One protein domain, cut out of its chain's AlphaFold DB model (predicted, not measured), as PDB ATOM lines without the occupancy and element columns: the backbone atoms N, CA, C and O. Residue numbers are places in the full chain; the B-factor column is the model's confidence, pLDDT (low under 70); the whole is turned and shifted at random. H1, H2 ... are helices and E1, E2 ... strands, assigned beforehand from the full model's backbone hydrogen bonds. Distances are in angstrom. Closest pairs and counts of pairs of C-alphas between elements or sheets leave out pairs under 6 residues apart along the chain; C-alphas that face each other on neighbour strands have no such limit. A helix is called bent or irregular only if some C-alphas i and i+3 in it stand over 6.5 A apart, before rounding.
ATOM      1  N   PRO A  27     135.294 141.949  83.822       96.44
ATOM      2  CA  PRO A  27     135.084 143.356  84.140       96.44
ATOM      3  C   PRO A  27     134.048 143.518  85.259       96.44
ATOM      4  O   PRO A  27     133.037 142.817  85.312       96.44
ATOM      5  N   VAL A  28     134.287 144.463  86.161       96.81
ATOM      6  CA  VAL A  28     133.361 144.770  87.255       96.81
ATOM      7  C   VAL A  28     132.075 145.404  86.715       96.81
ATOM      8  O   VAL A  28     132.104 146.295  85.864       96.81
ATOM      9  N   LEU A  29     130.932 144.974  87.256       95.88
ATOM     10  CA  LEU A  29     129.630 145.581  87.004       95.88
ATOM     11  C   LEU A  29     129.443 146.783  87.931       95.88
ATOM     12  O   LEU A  29     129.222 146.644  89.137       95.88
ATOM     13  N   TYR A  30     129.511 147.976  87.351       96.25
ATOM     14  CA  TYR A  30     129.239 149.221  88.058       96.25
ATOM     15  C   TYR A  30     127.745 149.516  88.052       96.25
ATOM     16  O   TYR A  30     127.158 149.716  86.989       96.25
ATOM     17  N   ILE A  31     127.133 149.563  89.232       95.62
ATOM     18  CA  ILE A  31     125.687 149.752  89.366       95.62
ATOM     19  C   ILE A  31     125.351 151.067  90.062       95.62
ATOM     20  O   ILE A  31     125.939 151.435  91.081       95.62
ATOM     21  N   GLU A  32     124.381 151.783  89.503       94.94
ATOM     22  CA  GLU A  32     123.832 152.982  90.126       94.94
ATOM     23  C   GLU A  32     122.917 152.579  91.285       94.94
ATOM     24  O   GLU A  32     121.998 151.775  91.107       94.94
ATOM     25  N   LYS A  33     123.146 153.150  92.473       89.56
ATOM     26  CA  LYS A  33     122.475 152.748  93.723       89.56
ATOM     27  C   LYS A  33     120.951 152.890  93.679       89.56
ATOM     28  O   LYS A  33     120.264 152.183  94.402       89.56
ATOM     29  N   LYS A  34     120.423 153.801  92.853       91.38
ATOM     30  CA  LYS A  34     118.972 154.002  92.667       91.38
ATOM     31  C   LYS A  34     118.375 153.183  91.519       91.38
ATOM     32  O   LYS A  34     117.183 153.307  91.246       91.38
ATOM     33  N   SER A  35     119.183 152.401  90.807       93.94
ATOM     34  CA  SER A  35     118.700 151.598  89.684       93.94
ATOM     35  C   SER A  35     117.811 150.449  90.156       93.94
ATOM     36  O   SER A  35     117.975 149.921  91.256       93.94
ATOM     37  N   VAL A  36     116.904 150.014  89.278       94.25
ATOM     38  CA  VAL A  36     116.090 148.808  89.503       94.25
ATOM     39  C   VAL A  36     116.987 147.597  89.767       94.25
ATOM     40  O   VAL A  36     116.711 146.837  90.683       94.25
ATOM     41  N   LEU A  37     118.100 147.466  89.036       91.75
ATOM     42  CA  LEU A  37     119.060 146.377  89.216       91.75
ATOM     43  C   LEU A  37     119.665 146.362  90.625       91.75
ATOM     44  O   LEU A  37     119.709 145.311  91.258       91.75
ATOM     45  N   ALA A  38     120.109 147.519  91.125       90.50
ATOM     46  CA  ALA A  38     120.647 147.623  92.478       90.50
ATOM     47  C   ALA A  38     119.593 147.242  93.523       90.50
ATOM     48  O   ALA A  38     119.896 146.469  94.429       90.50
ATOM     49  N   ASN A  39     118.355 147.718  93.362       87.38
ATOM     50  CA  ASN A  39     117.257 147.338  94.246       87.38
ATOM     51  C   ASN A  39     117.021 145.822  94.195       87.38
ATOM     52  O   ASN A  39     117.166 145.168  95.215       87.38
ATOM     53  N   SER A  40     116.799 145.223  93.025       87.38
ATOM     54  CA  SER A  40     116.543 143.779  92.915       87.38
ATOM     55  C   SER A  40     117.664 142.904  93.495       87.38
ATOM     56  O   SER A  40     117.392 141.873  94.107       87.38
ATOM     57  N   ILE A  41     118.932 143.307  93.356       85.69
ATOM     58  CA  ILE A  41     120.065 142.563  93.927       85.69
ATOM     59  C   ILE A  41     120.154 142.750  95.449       85.69
ATOM     60  O   ILE A  41     120.359 141.781  96.179       85.69
ATOM     61  N   PHE A  42     120.024 143.974  95.962       78.69
ATOM     62  CA  PHE A  42     120.276 144.236  97.383       78.69
ATOM     63  C   PHE A  42     119.044 144.158  98.281       78.69
ATOM     64  O   PHE A  42     119.213 143.883  99.463       78.69
ATOM     65  N   SER A  43     117.833 144.395  97.776       73.75
ATOM     66  CA  SER A  43     116.602 144.160  98.534       73.75
ATOM     67  C   SER A  43     116.140 142.724  98.357       73.75
ATOM     68  O   SER A  43     115.990 142.012  99.340       73.75
ATOM     69  N   ASP A  44     115.969 142.257  97.122       74.81
ATOM     70  CA  ASP A  44     115.197 141.030  96.909       74.81
ATOM     71  C   ASP A  44     116.060 139.776  97.053       74.81
ATOM     72  O   ASP A  44     115.643 138.820  97.704       74.81
ATOM     73  N   LEU A  45     117.268 139.765  96.481       75.31
ATOM     74  CA  LEU A  45     118.183 138.628  96.621       75.31
ATOM     75  C   LEU A  45     118.769 138.563  98.039       75.31
ATOM     76  O   LEU A  45     118.761 137.495  98.646       75.31
ATOM     77  N   PHE A  46     119.220 139.689  98.601       74.94
ATOM     78  CA  PHE A  46     119.794 139.695  99.949       74.94
ATOM     79  C   PHE A  46     118.770 139.331 101.035       74.94
ATOM     80  O   PHE A  46     119.071 138.493 101.883       74.94
ATOM     81  N   GLU A  47     117.557 139.900 101.016       73.94
ATOM     82  CA  GLU A  47     116.550 139.583 102.042       73.94
ATOM     83  C   GLU A  47     116.033 138.143 101.915       73.94
ATOM     84  O   GLU A  47     115.844 137.482 102.936       73.94
ATOM     85  N   LYS A  48     115.895 137.602 100.693       72.44
ATOM     86  CA  LYS A  48     115.564 136.177 100.498       72.44
ATOM     87  C   LYS A  48     116.640 135.243 101.046       72.44
ATOM     88  O   LYS A  48     116.317 134.220 101.635       72.44
ATOM     89  N   LEU A  49     117.914 135.588 100.875       70.38
ATOM     90  CA  LEU A  49     119.015 134.777 101.401       70.38
ATOM     91  C   LEU A  49     119.148 134.890 102.926       70.38
ATOM     92  O   LEU A  49     119.613 133.958 103.575       70.38
ATOM     93  N   LYS A  50     118.716 136.015 103.502       68.06
ATOM     94  CA  LYS A  50     118.729 136.271 104.946       68.06
ATOM     95  C   LYS A  50     117.509 135.697 105.675       68.06
ATOM     96  O   LYS A  50     117.569 135.491 106.887       68.06
ATOM     97  N   SER A  51     116.394 135.436 104.986       68.44
ATOM     98  CA  SER A  51     115.177 134.933 105.630       68.44
ATOM     99  C   SER A  51     115.416 133.554 106.258       68.44
ATOM    100  O   SER A  51     115.500 132.544 105.562       68.44
ATOM    101  N   GLY A  52     115.542 133.528 107.588       63.00
ATOM    102  CA  GLY A  52     115.774 132.316 108.377       63.00
ATOM    103  C   GLY A  52     117.237 131.875 108.499       63.00
ATOM    104  O   GLY A  52     117.471 130.772 108.986       63.00
ATOM    105  N   ARG A  53     118.214 132.690 108.067       69.31
ATOM    106  CA  ARG A  53     119.643 132.329 108.081       69.31
ATOM    107  C   ARG A  53     120.507 133.473 108.594       69.31
ATOM    108  O   ARG A  53     120.305 134.630 108.228       69.31
ATOM    109  N   GLU A  54     121.483 133.149 109.437       64.81
ATOM    110  CA  GLU A  54     122.357 134.148 110.064       64.81
ATOM    111  C   GLU A  54     123.723 134.243 109.380       64.81
ATOM    112  O   GLU A  54     124.384 135.283 109.462       64.81
ATOM    113  N   ARG A  55     124.162 133.175 108.701       67.31
ATOM    114  CA  ARG A  55     125.498 133.078 108.107       67.31
ATOM    115  C   ARG A  55     125.427 132.653 106.646       67.31
ATOM    116  O   ARG A  55     124.583 131.871 106.233       67.31
ATOM    117  N   ILE A  56     126.397 133.114 105.858       67.62
ATOM    118  CA  ILE A  56     126.554 132.714 104.447       67.62
ATOM    119  C   ILE A  56     126.888 131.219 104.324       67.62
ATOM    120  O   ILE A  56     126.555 130.589 103.322       67.62
ATOM    121  N   SER A  57     127.492 130.630 105.362       70.31
ATOM    122  CA  SER A  57     127.692 129.181 105.480       70.31
ATOM    123  C   SER A  57     126.385 128.390 105.451       70.31
ATOM    124  O   SER A  57     126.397 127.233 105.047       70.31
ATOM    125  N   ASP A  58     125.271 129.012 105.840       77.56
ATOM    126  CA  ASP A  58     123.967 128.356 105.930       77.56
ATOM    127  C   ASP A  58     123.284 128.262 104.554       77.56
ATOM    128  O   ASP A  58     122.236 127.635 104.433       77.56
ATOM    129  N   LEU A  59     123.840 128.901 103.513       78.62
ATOM    130  CA  LEU A  59     123.349 128.841 102.133       78.62
ATOM    131  C   LEU A  59     123.622 127.474 101.482       78.62
ATOM    132  O   LEU A  59     124.644 126.845 101.761       78.62
ATOM    133  N   THR A  60     122.756 127.021 100.571       83.75
ATOM    134  CA  THR A  60     123.079 125.886  99.689       83.75
ATOM    135  C   THR A  60     124.159 126.286  98.681       83.75
ATOM    136  O   THR A  60     124.497 127.463  98.528       83.75
ATOM    137  N   ILE A  61     124.725 125.311  97.966       80.19
ATOM    138  CA  ILE A  61     125.720 125.585  96.918       80.19
ATOM    139  C   ILE A  61     125.107 126.460  95.813       80.19
ATOM    140  O   ILE A  61     125.745 127.404  95.349       80.19
ATOM    141  N   GLU A  62     123.864 126.189  95.421       84.12
ATOM    142  CA  GLU A  62     123.132 126.921  94.384       84.12
ATOM    143  C   GLU A  62     122.861 128.364  94.813       84.12
ATOM    144  O   GLU A  62     123.062 129.294  94.035       84.12
ATOM    145  N   GLU A  63     122.463 128.565  96.068       82.38
ATOM    146  CA  GLU A  63     122.236 129.894  96.634       82.38
ATOM    147  C   GLU A  63     123.538 130.691  96.748       82.38
ATOM    148  O   GLU A  63     123.553 131.875  96.411       82.38
ATOM    149  N   ARG A  64     124.648 130.051  97.147       78.94
ATOM    150  CA  ARG A  64     125.974 130.690  97.128       78.94
ATOM    151  C   ARG A  64     126.367 131.112  95.718       78.94
ATOM    152  O   ARG A  64     126.793 132.247  95.540       78.94
ATOM    153  N   LYS A  65     126.179 130.240  94.720       81.56
ATOM    154  CA  LYS A  65     126.446 130.546  93.304       81.56
ATOM    155  C   LYS A  65     125.581 131.699  92.788       81.56
ATOM    156  O   LYS A  65     126.090 132.573  92.097       81.56
ATOM    157  N   ALA A  66     124.299 131.737  93.149       82.94
ATOM    158  CA  ALA A  66     123.402 132.829  92.771       82.94
ATOM    159  C   ALA A  66     123.790 134.154  93.446       82.94
ATOM    160  O   ALA A  66     123.754 135.211  92.817       82.94
ATOM    161  N   PHE A  67     124.195 134.100  94.715       81.62
ATOM    162  CA  PHE A  67     124.672 135.269  95.445       81.62
ATOM    163  C   PHE A  67     126.024 135.768  94.937       81.62
ATOM    164  O   PHE A  67     126.336 136.949  95.058       81.62
ATOM    165  N   ASP A  68     126.813 134.894  94.318       85.25
ATOM    166  CA  ASP A  68     128.199 135.152  93.953       85.25
ATOM    167  C   ASP A  68     128.418 136.370  93.058       85.25
ATOM    168  O   ASP A  68     129.466 137.020  93.111       85.25
ATOM    169  N   ILE A  69     127.389 136.734  92.291       87.19
ATOM    170  CA  ILE A  69     127.369 137.926  91.447       87.19
ATOM    171  C   ILE A  69     127.770 139.194  92.211       87.19
ATOM    172  O   ILE A  69     128.397 140.082  91.635       87.19
ATOM    173  N   ILE A  70     127.498 139.275  93.521       87.31
ATOM    174  CA  ILE A  70     127.867 140.449  94.317       87.31
ATOM    175  C   ILE A  70     129.385 140.659  94.402       87.31
ATOM    176  O   ILE A  70     129.831 141.797  94.548       87.31
ATOM    177  N   ARG A  71     130.197 139.604  94.230       89.31
ATOM    178  CA  ARG A  71     131.664 139.710  94.154       89.31
ATOM    179  C   ARG A  71     132.145 140.343  92.851       89.31
ATOM    180  O   ARG A  71     133.301 140.741  92.797       89.31
ATOM    181  N   TYR A  72     131.285 140.522  91.849       92.50
ATOM    182  CA  TYR A  72     131.592 141.228  90.598       92.50
ATOM    183  C   TYR A  72     131.016 142.642  90.540       92.50
ATOM    184  O   TYR A  72     131.193 143.336  89.542       92.50
ATOM    185  N   ILE A  73     130.329 143.082  91.591       92.75
ATOM    186  CA  ILE A  73     129.602 144.346  91.607       92.75
ATOM    187  C   ILE A  73     130.385 145.412  92.374       92.75
ATOM    188  O   ILE A  73     131.052 145.145  93.377       92.75
ATOM    189  N   LYS A  74     130.278 146.655  91.903       93.06
ATOM    190  CA  LYS A  74     130.767 147.849  92.592       93.06
ATOM    191  C   LYS A  74     129.790 148.999  92.382       93.06
ATOM    192  O   LYS A  74     129.070 149.046  91.388       93.06
ATOM    193  N   ASN A  75     129.763 149.940  93.319       93.31
ATOM    194  CA  ASN A  75     128.974 151.159  93.149       93.31
ATOM    195  C   ASN A  75     129.462 151.916  91.911       93.31
ATOM    196  O   ASN A  75     130.664 151.982  91.687       93.31
ATOM    197  N   TYR A  76     128.560 152.515  91.137       96.00
ATOM    198  CA  TYR A  76     128.934 153.409  90.039       96.00
ATOM    199  C   TYR A  76     129.662 154.658  90.564       96.00
ATOM    200  O   TYR A  76     130.772 154.978  90.133       96.00
ATOM    201  N   GLU A  77     129.074 155.302  91.573       95.75
ATOM    202  CA  GLU A  77     129.604 156.483  92.249       95.75
ATOM    203  C   GLU A  77     129.244 156.448  93.742       95.75
ATOM    204  O   GLU A  77     128.202 155.909  94.135       95.75
ATOM    205  N   GLY A  78     130.096 157.011  94.600       93.31
ATOM    206  CA  GLY A  78     129.766 157.181  96.013       93.31
ATOM    207  C   GLY A  78     130.903 157.718  96.873       93.31
ATOM    208  O   GLY A  78     131.986 158.041  96.383       93.31
ATOM    209  N   ARG A  79     130.639 157.791  98.181       92.88
ATOM    210  CA  ARG A  79     131.593 158.304  99.162       92.88
ATOM    211  C   ARG A  79     132.733 157.314  99.366       92.88
ATOM    212  O   ARG A  79     132.498 156.144  99.660       92.88
ATOM    213  N   VAL A  80     133.965 157.801  99.275       89.88
ATOM    214  CA  VAL A  80     135.172 157.064  99.653       89.88
ATOM    215  C   VAL A  80     135.902 157.812 100.759       89.88
ATOM    216  O   VAL A  80     136.128 159.019 100.673       89.88
ATOM    217  N   GLU A  81     136.283 157.079 101.797       88.62
ATOM    218  CA  GLU A  81     137.156 157.552 102.864       88.62
ATOM    219  C   GLU A  81     138.465 156.773 102.784       88.62
ATOM    220  O   GLU A  81     138.489 155.541 102.828       88.62
ATOM    221  N   ARG A  82     139.565 157.492 102.575       83.06
ATOM    222  CA  ARG A  82     140.902 156.904 102.472       83.06
ATOM    223  C   ARG A  82     141.512 156.762 103.863       83.06
ATOM    224  O   ARG A  82     141.184 157.513 104.771       83.06
ATOM    225  N   MET A  83     142.478 155.854 104.012       76.31
ATOM    226  CA  MET A  83     143.151 155.597 105.299       76.31
ATOM    227  C   MET A  83     143.837 156.829 105.913       76.31
ATOM    228  O   MET A  83     144.080 156.854 107.112       76.31
ATOM    229  N   ASN A  84     144.156 157.843 105.106       79.56
ATOM    230  CA  ASN A  84     144.709 159.116 105.570       79.56
ATOM    231  C   ASN A  84     143.633 160.131 106.008       79.56
ATOM    232  O   ASN A  84     143.944 161.308 106.164       79.56
ATOM    233  N   GLY A  85     142.370 159.711 106.132       83.00
ATOM    234  CA  GLY A  85     141.235 160.559 106.504       83.00
ATOM    235  C   GLY A  85     140.672 161.413 105.364       83.00
ATOM    236  O   GLY A  85     139.707 162.145 105.568       83.00
ATOM    237  N   LYS A  86     141.231 161.343 104.145       87.25
ATOM    238  CA  LYS A  86     140.689 162.088 102.999       87.25
ATOM    239  C   LYS A  86     139.353 161.486 102.565       87.25
ATOM    240  O   LYS A  86     139.304 160.334 102.134       87.25
ATOM    241  N   VAL A  87     138.306 162.306 102.595       92.38
ATOM    242  CA  VAL A  87     136.958 161.953 102.136       92.38
ATOM    243  C   VAL A  87     136.701 162.532 100.744       92.38
ATOM    244  O   VAL A  87     137.134 163.635 100.413       92.38
ATOM    245  N   THR A  88     136.014 161.781  99.888       92.19
ATOM    246  CA  THR A  88     135.503 162.250  98.592       92.19
ATOM    247  C   THR A  88     134.087 161.722  98.418       92.19
ATOM    248  O   THR A  88     133.900 160.513  98.378       92.19
ATOM    249  N   GLU A  89     133.099 162.614  98.349       92.31
ATOM    250  CA  GLU A  89     131.673 162.247  98.417       92.31
ATOM    251  C   GLU A  89     131.130 161.596  97.137       92.31
ATOM    252  O   GLU A  89     130.373 160.635  97.212       92.31
ATOM    253  N   ASN A  90     131.546 162.077  95.965       93.12
ATOM    254  CA  ASN A  90     131.055 161.605  94.666       93.12
ATOM    255  C   ASN A  90     132.204 160.993  93.860       93.12
ATOM    256  O   ASN A  90     132.533 161.437  92.761       93.12
ATOM    257  N   TYR A  91     132.901 160.024  94.451       92.75
ATOM    258  CA  TYR A  91     133.979 159.335  93.758       92.75
ATOM    259  C   TYR A  91     133.398 158.339  92.749       92.75
ATOM    260  O   TYR A  91     132.652 157.429  93.119       92.75
ATOM    261  N   ARG A  92     133.745 158.513  91.471       93.12
ATOM    262  CA  ARG A  92     133.278 157.671  90.368       93.12
ATOM    263  C   ARG A  92     134.143 156.421  90.240       93.12
ATOM    264  O   ARG A  92     135.198 156.438  89.610       93.12
ATOM    265  N   PHE A  93     133.683 155.315  90.815       93.31
ATOM    266  CA  PHE A  93     134.413 154.046  90.767       93.31
ATOM    267  C   PHE A  93     134.464 153.454  89.354       93.31
ATOM    268  O   PHE A  93     135.401 152.720  89.049       93.31
ATOM    269  N   SER A  94     133.497 153.770  88.481       94.12
ATOM    270  CA  SER A  94     133.481 153.268  87.097       94.12
ATOM    271  C   SER A  94     134.697 153.698  86.274       94.12
ATOM    272  O   SER A  94     135.070 153.018  85.319       94.12
ATOM    273  N   ASP A  95     135.341 154.804  86.652       91.88
ATOM    274  CA  ASP A  95     136.538 155.305  85.970       91.88
ATOM    275  C   ASP A  95     137.762 154.407  86.201       91.88
ATOM    276  O   ASP A  95     138.735 154.489  85.450       91.88
ATOM    277  N   GLU A  96     137.711 153.522  87.199       91.25
ATOM    278  CA  GLU A  96     138.770 152.550  87.476       91.25
ATOM    279  C   GLU A  96     138.826 151.429  86.435       91.25
ATOM    280  O   GLU A  96     139.885 150.830  86.264       91.25
ATOM    281  N   ARG A  97     137.712 151.159  85.730       92.25
ATOM    282  CA  ARG A  97     137.599 150.098  84.710       92.25
ATOM    283  C   ARG A  97     138.160 148.755  85.200       92.25
ATOM    284  O   ARG A  97     138.896 148.075  84.489       92.25
ATOM    285  N   GLU A  98     137.827 148.413  86.440       94.69
ATOM    286  CA  GLU A  98     138.387 147.285  87.177       94.69
ATOM    287  C   GLU A  98     138.021 145.949  86.513       94.69
ATOM    288  O   GLU A  98     136.876 145.727  86.113       94.69
ATOM    289  N   TRP A  99     139.001 145.050  86.433       95.94
ATOM    290  CA  TRP A  99     138.812 143.632  86.135       95.94
ATOM    291  C   TRP A  99     139.126 142.832  87.388       95.94
ATOM    292  O   TRP A  99     140.096 143.131  88.087       95.94
ATOM    293  N   ARG A 100     138.311 141.819  87.677       94.44
ATOM    294  CA  ARG A 100     138.412 141.040  88.907       94.44
ATOM    295  C   ARG A 100     138.487 139.556  88.599       94.44
ATOM    296  O   ARG A 100     137.657 139.031  87.861       94.44
ATOM    297  N   TYR A 101     139.462 138.899  89.212       93.62
ATOM    298  CA  TYR A 101     139.440 137.456  89.396       93.62
ATOM    299  C   TYR A 101     138.697 137.147  90.689       93.62
ATOM    300  O   TYR A 101     138.953 137.767  91.725       93.62
TER     301      TYR A 101
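What this domain is: This is residues 27 to 101 of the 193 residues of an uncharacterized protein of Chryseobacterium shandongense (UniProt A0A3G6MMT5). Two helices at one end and a two-stranded hairpin at the other are joined through a short parallel pair of strands. H1 and H2 run opposite ways at an angle as one end, E1 and E2 make the middle, and E3 and E4 form the hairpin at the far end, with the small helix H3 after it. The printed part has 75 residues with three named helices and four named strands, in the order E1, H1, H2, E2, E3, E4, H3; E1 and E2 form a parallel sheet, E3 and E4 an antiparallel one. The class is mixed, helices and strands. The whole is loose, with a radius of gyration of the C-alphas of 14.7 A, and only just elongated, spanning 39 by 26 by 25 A.

How they stand to each other: E1, residues 29 to 31, and E2, residues 73 to 75, are parallel neighbours, with N 31 and O 74 within hydrogen-bond range at 2.9 A. With H1, residues 36 to 50, and H2, residues 61 to 72, between them, they form a strand-helix-strand unit, two parallel strands with helices between, whose crossover is right-handed. H1 and H2, a helical hairpin, only just touch, with 3 pairs of C-alphas within 8 A. H1 touches H2 with residues 45 to 49 alone, and H2 touches H1 with residues 63 to 67 alone; the closest C-alphas of the two helices, those of Leu 45 and Phe 67, are 7.4 A apart. They run opposite ways at a steep tilt of 39 degrees. E2 runs on into E3, residues 77 to 81, at 80 degrees. E3 and E4, residues 87 to 92, form an antiparallel hairpin, with N 80 and O 88 within hydrogen-bond range at 2.9 A. The closest C-alphas of E3 and H3, residues 93 to 96, are those of Glu 77 and Phe 93, 5.6 A apart. H1 and H3 are apart. O i to N i+4 pairs are within range in 9 of 11 cases in H1 and 4 of 8 in H2; H3 is too short for such a pair.

Where its parts are: E1 begins at C-alpha 29, (129.630, 145.581, 87.004). H1 is 20.1 A long and H2 17.9 A. H2 is irregular, only just: C-alphas 66 and 69 are 6.6 A apart. E3 and E4 are each 13.1 A long, and H3 ends at C-alpha 96, (138.770, 152.550, 87.476).

The domain as a whole: The two C-alphas farthest apart, of Thr 60 and Lys 86, are 40.4 A apart. The printed part has no cut, and no link is long. The mean pLDDT of the printed part is 85.5; residues 50 to 56 are under 70.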